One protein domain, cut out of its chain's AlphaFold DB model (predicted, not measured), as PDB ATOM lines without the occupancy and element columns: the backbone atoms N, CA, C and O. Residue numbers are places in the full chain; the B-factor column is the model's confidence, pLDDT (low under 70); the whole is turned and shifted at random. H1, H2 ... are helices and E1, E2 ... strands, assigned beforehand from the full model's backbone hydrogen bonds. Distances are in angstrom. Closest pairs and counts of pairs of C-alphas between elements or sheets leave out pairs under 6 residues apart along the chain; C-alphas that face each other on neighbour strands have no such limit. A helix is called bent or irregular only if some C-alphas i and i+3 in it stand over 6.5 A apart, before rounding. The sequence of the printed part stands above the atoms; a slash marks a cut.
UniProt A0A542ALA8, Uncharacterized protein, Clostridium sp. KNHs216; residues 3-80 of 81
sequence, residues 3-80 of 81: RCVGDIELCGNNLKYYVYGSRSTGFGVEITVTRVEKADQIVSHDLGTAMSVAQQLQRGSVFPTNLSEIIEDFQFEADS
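Overview. This is residues 3 to 80 of the 81 residues of an uncharacterized protein of Clostridium sp. KNHs216 (UniProt A0A542ALA8). A twisted sheet of four strands makes a wall with both helices packed on one face and its other face bare: H1 packs chiefly on E2 and E3, and H2 covers the edge strand E4. The four strands form a meander, each the antiparallel neighbour of the one before, and with the helices they make two layers. The printed part has 78 residues, in the order E1 E2 E3 E4 H1 H2, with sheet order E1 - E2 - E3 - E4, all antiparallel; the class is mixed, helices and strands. It is compact, with a radius of gyration of the C-alphas of 12.0 A and spans of 36 by 26 by 18 A.

Arrangement. E2, residues 13 to 22, and E3, residues 26 to 33, are a hairpin, with N 18 and O 30 at 2.8 A. E1, residues 3 to 10, forms a hairpin with E2, with N 5 and O 17 at 2.8 A. E4, residues 37 to 44, forms one with E3, with N 31 and O 39 at 2.9 A. H1, residues 47 to 59, is on the sheet; its closest C-alphas to E3 are those of Ala 54 and Val 29, 6.0 A apart. H2, residues 64 to 78, is on the same face, over E4 and along the strands, at 2 degrees to E4 on the local plane, with a height over the sheet of 10.0 A. The C-alphas of Pro 64 and Ala 39 are the closest of H2 and E4, 4.8 A. H1 and H2 are near each other. Every O i to N i+4 pair is within hydrogen-bond range in H1, and 9 of 11 in H2.

Along the chain. E1 begins at C-alpha 3 (119.974, 304.364, 267.575). E2 is 29.0 A long, E3 23.4 A and E4 23.0 A. H1 measures 18.4 A from C-alpha 47 (129.949, 299.965, 265.548). H2 measures 22.1 A, ends at C-alpha 78 (134.227, 283.863, 267.304), and is irregular, with C-alphas 65 and 68 7.5 A apart.

Size, cuts and confidence. The C-alphas of Gly 12 and Ser 80 are the two farthest apart, 38.2 A. The printed part has no cut, and its five links between elements are tight. The model's pLDDT is under 70 at residue 35 and residues 76 to 80.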
ATOM      1  N   ARG A   3     120.592 304.391 268.903       95.06
ATOM      2  CA  ARG A   3     119.974 304.364 267.575       95.06
ATOM      3  C   ARG A   3     119.068 303.148 267.456       95.06
ATOM      4  O   ARG A   3     119.485 302.047 267.789       95.06
ATOM      5  N   CYS A   4     117.846 303.365 266.978       96.19
ATOM      6  CA  CYS A   4     116.922 302.282 266.654       96.19
ATOM      7  C   CYS A   4     117.421 301.544 265.407       96.19
ATOM      8  O   CYS A   4     117.753 302.191 264.408       96.19
ATOM      9  N   VAL A   5     117.482 300.218 265.487       96.25
ATOM     10  CA  VAL A   5     117.792 299.326 264.362       96.25
ATOM     11  C   VAL A   5     116.502 298.868 263.696       96.25
ATOM     12  O   VAL A   5     116.412 298.877 262.472       96.25
ATOM     13  N   GLY A   6     115.484 298.564 264.498       94.44
ATOM     14  CA  GLY A   6     114.148 298.254 264.017       94.44
ATOM     15  C   GLY A   6     113.256 297.701 265.116       94.44
ATOM     16  O   GLY A   6     113.668 297.572 266.273       94.44
ATOM     17  N   ASP A   7     112.027 297.388 264.737       94.31
ATOM     18  CA  ASP A   7     111.014 296.826 265.613       94.31
ATOM     19  C   ASP A   7     110.275 295.661 264.955       94.31
ATOM     20  O   ASP A   7     110.291 295.507 263.732       94.31
ATOM     21  N   ILE A   8     109.696 294.804 265.794       94.00
ATOM     22  CA  ILE A   8     108.897 293.643 265.403       94.00
ATOM     23  C   ILE A   8     107.688 293.561 266.327       94.00
ATOM     24  O   ILE A   8     107.807 293.712 267.545       94.00
ATOM     25  N   GLU A   9     106.525 293.281 265.750       92.81
ATOM     26  CA  GLU A   9     105.332 292.915 266.501       92.81
ATOM     27  C   GLU A   9     105.181 291.388 266.515       92.81
ATOM     28  O   GLU A   9     105.094 290.756 265.463       92.81
ATOM     29  N   LEU A  10     105.176 290.791 267.709       88.12
ATOM     30  CA  LEU A  10     105.097 289.344 267.899       88.12
ATOM     31  C   LEU A  10     104.193 289.014 269.090       88.12
ATOM     32  O   LEU A  10     104.447 289.459 270.207       88.12
ATOM     33  N   CYS A  11     103.141 288.222 268.870       84.25
ATOM     34  CA  CYS A  11     102.218 287.772 269.923       84.25
ATOM     35  C   CYS A  11     101.648 288.913 270.799       84.25
ATOM     36  O   CYS A  11     101.457 288.738 272.000       84.25
ATOM     37  N   GLY A  12     101.404 290.092 270.215       85.75
ATOM     38  CA  GLY A  12     100.917 291.277 270.936       85.75
ATOM     39  C   GLY A  12     101.995 292.063 271.696       85.75
ATOM     40  O   GLY A  12     101.684 293.073 272.326       85.75
ATOM     41  N   ASN A  13     103.259 291.642 271.620       88.25
ATOM     42  CA  ASN A  13     104.406 292.390 272.118       88.25
ATOM     43  C   ASN A  13     105.071 293.174 270.987       88.25
ATOM     44  O   ASN A  13     105.200 292.680 269.869       88.25
ATOM     45  N   ASN A  14     105.545 294.381 271.297       92.62
ATOM     46  CA  ASN A  14     106.388 295.154 270.387       92.62
ATOM     47  C   ASN A  14     107.832 295.106 270.894       92.62
ATOM     48  O   ASN A  14     108.154 295.693 271.934       92.62
ATOM     49  N   LEU A  15     108.662 294.371 270.161       94.69
ATOM     50  CA  LEU A  15     110.099 294.251 270.350       94.69
ATOM     51  C   LEU A  15     110.783 295.401 269.620       94.69
ATOM     52  O   LEU A  15     110.523 295.620 268.439       94.69
ATOM     53  N   LYS A  16     111.680 296.118 270.296       96.19
ATOM     54  CA  LYS A  16     112.517 297.147 269.667       96.19
ATOM     55  C   LYS A  16     113.979 296.888 269.951       96.19
ATOM     56  O   LYS A  16     114.349 296.653 271.098       96.19
ATOM     57  N   TYR A  17     114.784 297.004 268.905       97.38
ATOM     58  CA  TYR A  17     116.210 296.719 268.921       97.38
ATOM     59  C   TYR A  17     116.984 298.017 268.731       97.38
ATOM     60  O   TYR A  17     116.713 298.800 267.814       97.38
ATOM     61  N   TYR A  18     117.969 298.242 269.589       97.62
ATOM     62  CA  TYR A  18     118.790 299.440 269.582       97.62
ATOM     63  C   TYR A  18     120.265 299.080 269.606       97.62
ATOM     64  O   TYR A  18     120.663 298.099 270.224       97.62
ATOM     65  N   VAL A  19     121.077 299.938 268.998       97.75
ATOM     66  CA  VAL A  19     122.516 300.000 269.258       97.75
ATOM     67  C   VAL A  19     122.792 301.249 270.070       97.75
ATOM     68  O   VAL A  19     122.310 302.338 269.733       97.75
ATOM     69  N   TYR A  20     123.570 301.112 271.135       97.12
ATOM     70  CA  TYR A  20     123.996 302.224 271.966       97.12
ATOM     71  C   TYR A  20     125.509 302.231 272.187       97.12
ATOM     72  O   TYR A  20     126.220 301.314 271.791       97.12
ATOM     73  N   GLY A  21     126.009 303.304 272.798       95.50
ATOM     74  CA  GLY A  21     127.407 303.426 273.201       95.50
ATOM     75  C   GLY A  21     128.220 304.386 272.339       95.50
ATOM     76  O   GLY A  21     127.683 305.341 271.750       95.50
ATOM     77  N   SER A  22     129.535 304.185 272.368       94.31
ATOM     78  CA  SER A  22     130.554 305.041 271.757       94.31
ATOM     79  C   SER A  22     131.898 304.310 271.665       94.31
ATOM     80  O   SER A  22     132.109 303.311 272.343       94.31
ATOM     81  N   ARG A  23     132.858 304.854 270.907       88.88
ATOM     82  CA  ARG A  23     134.203 304.259 270.800       88.88
ATOM     83  C   ARG A  23     134.948 304.152 272.138       88.88
ATOM     84  O   ARG A  23     135.766 303.257 272.281       88.88
ATOM     85  N   SER A  24     134.685 305.041 273.098       91.56
ATOM     86  CA  SER A  24     135.366 305.035 274.403       91.56
ATOM     87  C   SER A  24     134.776 304.040 275.401       91.56
ATOM     88  O   SER A  24     135.448 303.673 276.353       91.56
ATOM     89  N   THR A  25     133.516 303.644 275.217       92.06
ATOM     90  CA  THR A  25     132.785 302.757 276.139       92.06
ATOM     91  C   THR A  25     132.519 301.375 275.551       92.06
ATOM     92  O   THR A  25     131.997 300.511 276.244       92.06
ATOM     93  N   GLY A  26     132.787 301.200 274.257       95.12
ATOM     94  CA  GLY A  26     132.213 300.126 273.466       95.12
ATOM     95  C   GLY A  26     130.785 300.436 273.010       95.12
ATOM     96  O   GLY A  26     130.129 301.389 273.466       95.12
ATOM     97  N   PHE A  27     130.329 299.623 272.066       97.25
ATOM     98  CA  PHE A  27     128.982 299.600 271.528       97.25
ATOM     99  C   PHE A  27     128.238 298.370 272.045       97.25
ATOM    100  O   PHE A  27     128.758 297.250 272.050       97.25
ATOM    101  N   GLY A  28     127.006 298.600 272.474       96.50
ATOM    102  CA  GLY A  28     126.113 297.570 272.974       96.50
ATOM    103  C   GLY A  28     124.812 297.516 272.206       96.50
ATOM    104  O   GLY A  28     124.470 298.430 271.449       96.50
ATOM    105  N   VAL A  29     124.086 296.433 272.429       97.44
ATOM    106  CA  VAL A  29     122.734 296.228 271.924       97.44
ATOM    107  C   VAL A  29     121.754 296.290 273.084       97.44
ATOM    108  O   VAL A  29     122.073 295.870 274.191       97.44
ATOM    109  N   GLU A  30     120.571 296.835 272.840       97.25
ATOM    110  CA  GLU A  30     119.478 296.849 273.809       97.25
ATOM    111  C   GLU A  30     118.207 296.359 273.119       97.25
ATOM    112  O   GLU A  30     117.878 296.802 272.015       97.25
ATOM    113  N   ILE A  31     117.489 295.460 273.786       96.50
ATOM    114  CA  ILE A  31     116.181 294.966 273.365       96.50
ATOM    115  C   ILE A  31     115.161 295.442 274.389       96.50
ATOM    116  O   ILE A  31     115.368 295.288 275.591       96.50
ATOM    117  N   THR A  32     114.045 295.997 273.926       95.25
ATOM    118  CA  THR A  32     112.924 296.380 274.793       95.25
ATOM    119  C   THR A  32     111.635 295.702 274.349       95.25
ATOM    120  O   THR A  32     111.359 295.683 273.150       95.25
ATOM    121  N   VAL A  33     110.826 295.234 275.300       92.62
ATOM    122  CA  VAL A  33     109.479 294.679 275.094       92.62
ATOM    123  C   VAL A  33     108.457 295.578 275.782       92.62
ATOM    124  O   VAL A  33     108.532 295.828 276.985       92.62
ATOM    125  N   THR A  34     107.513 296.099 274.995       77.88
ATOM    126  CA  THR A  34     106.239 296.689 275.457       77.88
ATOM    127  C   THR A  34     106.339 297.578 276.712       77.88
ATOM    128  O   THR A  34     105.550 297.459 277.634       77.88
ATOM    129  N   ARG A  35     107.302 298.514 276.742       69.69
ATOM    130  CA  ARG A  35     107.594 299.485 277.833       69.69
ATOM    131  C   ARG A  35     107.965 298.912 279.212       69.69
ATOM    132  O   ARG A  35     108.391 299.707 280.046       69.69
ATOM    133  N   VAL A  36     107.817 297.614 279.466       77.12
ATOM    134  CA  VAL A  36     108.009 297.033 280.809       77.12
ATOM    135  C   VAL A  36     109.356 296.330 280.935       77.12
ATOM    136  O   VAL A  36     110.006 296.451 281.971       77.12
ATOM    137  N   GLU A  37     109.814 295.658 279.880       89.94
ATOM    138  CA  GLU A  37     111.032 294.852 279.930       89.94
ATOM    139  C   GLU A  37     112.107 295.392 278.997       89.94
ATOM    140  O   GLU A  37     111.837 295.850 277.881       89.94
ATOM    141  N   LYS A  38     113.352 295.323 279.464       93.88
ATOM    142  CA  LYS A  38     114.531 295.611 278.663       93.88
ATOM    143  C   LYS A  38     115.723 294.790 279.131       93.88
ATOM    144  O   LYS A  38     115.824 294.472 280.312       93.88
ATOM    145  N   ALA A  39     116.629 294.524 278.207       96.31
ATOM    146  CA  ALA A  39     117.947 293.980 278.482       96.31
ATOM    147  C   ALA A  39     118.948 294.640 277.542       96.31
ATOM    148  O   ALA A  39     118.596 295.005 276.415       96.31
ATOM    149  N   ASP A  40     120.178 294.801 278.009       96.38
ATOM    150  CA  ASP A  40     121.247 295.397 277.230       96.38
ATOM    151  C   ASP A  40     122.600 294.762 277.553       96.38
ATOM    152  O   ASP A  40     122.807 294.251 278.652       96.38
ATOM    153  N   GLN A  41     123.503 294.771 276.571       95.75
ATOM    154  CA  GLN A  41     124.842 294.210 276.718       95.75
ATOM    155  C   GLN A  41     125.821 294.866 275.745       95.75
ATOM    156  O   GLN A  41     125.488 295.119 274.584       95.75
ATOM    157  N   ILE A  42     127.048 295.122 276.211       95.19
ATOM    158  CA  ILE A  42     128.162 295.547 275.356       95.19
ATOM    159  C   ILE A  42     128.663 294.343 274.559       95.19
ATOM    160  O   ILE A  42     128.983 293.312 275.141       95.19
ATOM    161  N   VAL A  43     128.750 294.493 273.236       94.56
ATOM    162  CA  VAL A  43     129.080 293.386 272.322       94.56
ATOM    163  C   VAL A  43     130.397 293.593 271.581       94.56
ATOM    164  O   VAL A  43     131.055 292.623 271.227       94.56
ATOM    165  N   SER A  44     130.805 294.841 271.318       93.12
ATOM    166  CA  SER A  44     132.046 295.129 270.586       93.12
ATOM    167  C   SER A  44     132.488 296.584 270.741       93.12
ATOM    168  O   SER A  44     131.686 297.457 271.051       93.12
ATOM    169  N   HIS A  45     133.758 296.882 270.458       93.44
ATOM    170  CA  HIS A  45     134.235 298.260 270.269       93.44
ATOM    171  C   HIS A  45     134.026 298.779 268.836       93.44
ATOM    172  O   HIS A  45     134.190 299.978 268.592       93.44
ATOM    173  N   ASP A  46     133.620 297.910 267.906       93.75
ATOM    174  CA  ASP A  46     133.249 298.295 266.549       93.75
ATOM    175  C   ASP A  46     131.732 298.502 266.403       93.75
ATOM    176  O   ASP A  46     130.910 297.683 266.822       93.75
ATOM    177  N   LEU A  47     131.354 299.621 265.777       94.75
ATOM    178  CA  LEU A  47     129.949 299.965 265.548       94.75
ATOM    179  C   LEU A  47     129.310 299.058 264.490       94.75
ATOM    180  O   LEU A  47     128.120 298.762 264.591       94.75
ATOM    181  N   GLY A  48     130.073 298.647 263.475       94.88
ATOM    182  CA  GLY A  48     129.601 297.748 262.424       94.88
ATOM    183  C   GLY A  48     129.221 296.390 263.000       94.88
ATOM    184  O   GLY A  48     128.108 295.922 262.764       94.88
ATOM    185  N   THR A  49     130.079 295.820 263.845       93.94
ATOM    186  CA  THR A  49     129.795 294.578 264.574       93.94
ATOM    187  C   THR A  49     128.542 294.707 265.438       93.94
ATOM    188  O   THR A  49     127.636 293.886 265.313       93.94
ATOM    189  N   ALA A  50     128.422 295.763 266.250       95.56
ATOM    190  CA  ALA A  50     127.235 295.959 267.088       95.56
ATOM    191  C   ALA A  50     125.938 296.106 266.267       95.56
ATOM    192  O   ALA A  50     124.891 295.588 266.656       95.56
ATOM    193  N   MET A  51     126.004 296.767 265.106       96.31
ATOM    194  CA  MET A  51     124.881 296.858 264.165       96.31
ATOM    195  C   MET A  51     124.502 295.500 263.577       96.31
ATOM    196  O   MET A  51     123.317 295.169 263.543       96.31
ATOM    197  N   SER A  52     125.483 294.708 263.146       95.31
ATOM    198  CA  SER A  52     125.253 293.361 262.619       95.31
ATOM    199  C   SER A  52     124.631 292.443 263.670       95.31
ATOM    200  O   SER A  52     123.687 291.721 263.362       95.31
ATOM    201  N   VAL A  53     125.099 292.503 264.921       95.38
ATOM    202  CA  VAL A  53     124.512 291.746 266.038       95.38
ATOM    203  C   VAL A  53     123.063 292.172 266.270       95.38
ATOM    204  O   VAL A  53     122.171 291.329 266.268       95.38
ATOM    205  N   ALA A  54     122.781 293.474 266.374       96.56
ATOM    206  CA  ALA A  54     121.411 293.956 266.565       96.56
ATOM    207  C   ALA A  54     120.458 293.529 265.432       96.56
ATOM    208  O   ALA A  54     119.307 293.185 265.695       96.56
ATOM    209  N   GLN A  55     120.929 293.512 264.180       96.31
ATOM    210  CA  GLN A  55     120.151 293.016 263.039       96.31
ATOM    211  C   GLN A  55     119.893 291.506 263.109       96.31
ATOM    212  O   GLN A  55     118.815 291.056 262.726       96.31
ATOM    213  N   GLN A  56     120.857 290.717 263.588       95.25
ATOM    214  CA  GLN A  56     120.681 289.277 263.786       95.25
ATOM    215  C   GLN A  56     119.674 288.987 264.903       95.25
ATOM    216  O   GLN A  56     118.738 288.221 264.682       95.25
ATOM    217  N   LEU A  57     119.791 289.675 266.042       95.75
ATOM    218  CA  LEU A  57     118.835 289.583 267.152       95.75
ATOM    219  C   LEU A  57     117.418 289.961 266.709       95.75
ATOM    220  O   LEU A  57     116.455 289.276 267.052       95.75
ATOM    221  N   GLN A  58     117.295 291.017 265.898       95.56
ATOM    222  CA  GLN A  58     116.026 291.402 265.290       95.56
ATOM    223  C   GLN A  58     115.475 290.275 264.411       95.56
ATOM    224  O   GLN A  58     114.346 289.845 264.606       95.56
ATOM    225  N   ARG A  59     116.253 289.754 263.456       94.44
ATOM    226  CA  ARG A  59     115.795 288.670 262.566       94.44
ATOM    227  C   ARG A  59     115.393 287.409 263.333       94.44
ATOM    228  O   ARG A  59     114.446 286.743 262.930       94.44
ATOM    229  N   GLY A  60     116.077 287.118 264.438       94.06
ATOM    230  CA  GLY A  60     115.757 286.016 265.343       94.06
ATOM    231  C   GLY A  60     114.568 286.275 266.272       94.06
ATOM    232  O   GLY A  60     114.199 285.380 267.021       94.06
ATOM    233  N   SER A  61     113.959 287.470 266.241       94.19
ATOM    234  CA  SER A  61     112.901 287.883 267.178       94.19
ATOM    235  C   SER A  61     113.298 287.672 268.645       94.19
ATOM    236  O   SER A  61     112.484 287.255 269.469       94.19
ATOM    237  N   VAL A  62     114.567 287.941 268.969       94.25
ATOM    238  CA  VAL A  62     115.126 287.689 270.301       94.25
ATOM    239  C   VAL A  62     114.441 288.569 271.339       94.25
ATOM    240  O   VAL A  62     114.296 289.776 271.130       94.25
ATOM    241  N   PHE A  63     114.046 287.960 272.457       94.38
ATOM    242  CA  PHE A  63     113.476 288.646 273.612       94.38
ATOM    243  C   PHE A  63     114.570 289.096 274.589       94.38
ATOM    244  O   PHE A  63     115.631 288.475 274.649       94.38
ATOM    245  N   PRO A  64     114.314 290.132 275.414       94.69
ATOM    246  CA  PRO A  64     115.265 290.618 276.412       94.69
ATOM    247  C   PRO A  64     115.831 289.519 277.316       94.69
ATOM    248  O   PRO A  64     117.027 289.505 277.582       94.69
ATOM    249  N   THR A  65     114.993 288.567 277.738       94.12
ATOM    250  CA  THR A  65     115.409 287.472 278.626       94.12
ATOM    251  C   THR A  65     116.430 286.518 278.006       94.12
ATOM    252  O   THR A  65     117.096 285.812 278.748       94.12
ATOM    253  N   ASN A  66     116.541 286.481 276.675       93.25
ATOM    254  CA  ASN A  66     117.451 285.592 275.952       93.25
ATOM    255  C   ASN A  66     118.697 286.325 275.444       93.25
ATOM    256  O   ASN A  66     119.520 285.721 274.763       93.25
ATOM    257  N   LEU A  67     118.823 287.631 275.714       94.25
ATOM    258  CA  LEU A  67     119.891 288.438 275.136       94.25
ATOM    259  C   LEU A  67     121.273 287.914 275.537       94.25
ATOM    260  O   LEU A  67     122.102 287.708 274.660       94.25
ATOM    261  N   SER A  68     121.513 287.694 276.832       92.44
ATOM    262  CA  SER A  68     122.841 287.312 277.322       92.44
ATOM    263  C   SER A  68     123.308 285.974 276.774       92.44
ATOM    264  O   SER A  68     124.409 285.901 276.245       92.44
ATOM    265  N   GLU A  69     122.442 284.960 276.817       92.38
ATOM    266  CA  GLU A  69     122.746 283.610 276.325       92.38
ATOM    267  C   GLU A  69     123.143 283.641 274.843       92.38
ATOM    268  O   GLU A  69     124.177 283.112 274.455       92.38
ATOM    269  N   ILE A  70     122.380 284.360 274.015       92.12
ATOM    270  CA  ILE A  70     122.652 284.444 272.575       92.12
ATOM    271  C   ILE A  70     123.939 285.230 272.282       92.12
ATOM    272  O   ILE A  70     124.666 284.902 271.348       92.12
ATOM    273  N   ILE A  71     124.232 286.287 273.047       91.81
ATOM    274  CA  ILE A  71     125.486 287.035 272.883       91.81
ATOM    275  C   ILE A  71     126.694 286.191 273.297       91.81
ATOM    276  O   ILE A  71     127.722 286.255 272.623       91.81
ATOM    277  N   GLU A  72     126.582 285.419 274.375       89.19
ATOM    278  CA  GLU A  72     127.629 284.494 274.817       89.19
ATOM    279  C   GLU A  72     127.920 283.436 273.742       89.19
ATOM    280  O   GLU A  72     129.088 283.213 273.418       89.19
ATOM    281  N   ASP A  73     126.884 282.887 273.102       87.00
ATOM    282  CA  ASP A  73     127.035 281.948 271.984       87.00
ATOM    283  C   ASP A  73     127.774 282.584 270.790       87.00
ATOM    284  O   ASP A  73     128.715 281.996 270.253       87.00
ATOM    285  N   PHE A  74     127.434 283.826 270.415       81.50
ATOM    286  CA  PHE A  74     128.145 284.546 269.346       81.50
ATOM    287  C   PHE A  74     129.631 284.770 269.656       81.50
ATOM    288  O   PHE A  74     130.459 284.775 268.744       81.50
ATOM    289  N   GLN A  75     129.975 285.012 270.923       78.69
ATOM    290  CA  GLN A  75     131.361 285.225 271.344       78.69
ATOM    291  C   GLN A  75     132.147 283.914 271.349       78.69
ATOM    292  O   GLN A  75     133.293 283.891 270.905       78.69
ATOM    293  N   PHE A  76     131.522 282.818 271.778       68.38
ATOM    294  CA  PHE A  76     132.149 281.500 271.785       68.38
ATOM    295  C   PHE A  76     132.487 280.996 270.373       68.38
ATOM    296  O   PHE A  76     133.561 280.433 270.151       68.38
ATOM    297  N   GLU A  77     131.601 281.233 269.400       66.88
ATOM    298  CA  GLU A  77     131.862 280.894 267.996       66.88
ATOM    299  C   GLU A  77     133.007 281.723 267.391       66.88
ATOM    300  O   GLU A  77     133.756 281.211 266.564       66.88
ATOM    301  N   ALA A  78     133.178 282.979 267.817       62.53
ATOM    302  CA  ALA A  78     134.227 283.863 267.304       62.53
ATOM    303  C   ALA A  78     135.635 283.550 267.851       62.53
ATOM    304  O   ALA A  78     136.614 283.818 267.161       62.53
ATOM    305  N   ASP A  79     135.740 282.992 269.062       60.34
ATOM    306  CA  ASP A  79     137.016 282.624 269.705       60.34
ATOM    307  C   ASP A  79     137.522 281.217 269.309       60.34
ATOM    308  O   ASP A  79     138.590 280.789 269.753       60.34
ATOM    309  N   SER A  80     136.758 280.478 268.495       58.59
ATOM    310  CA  SER A  80     137.057 279.092 268.094       58.59
ATOM    311  C   SER A  80     137.776 278.953 266.734       58.59
ATOM    312  O   SER A  80     137.894 277.830 266.238       58.59
TER     313      SER A  80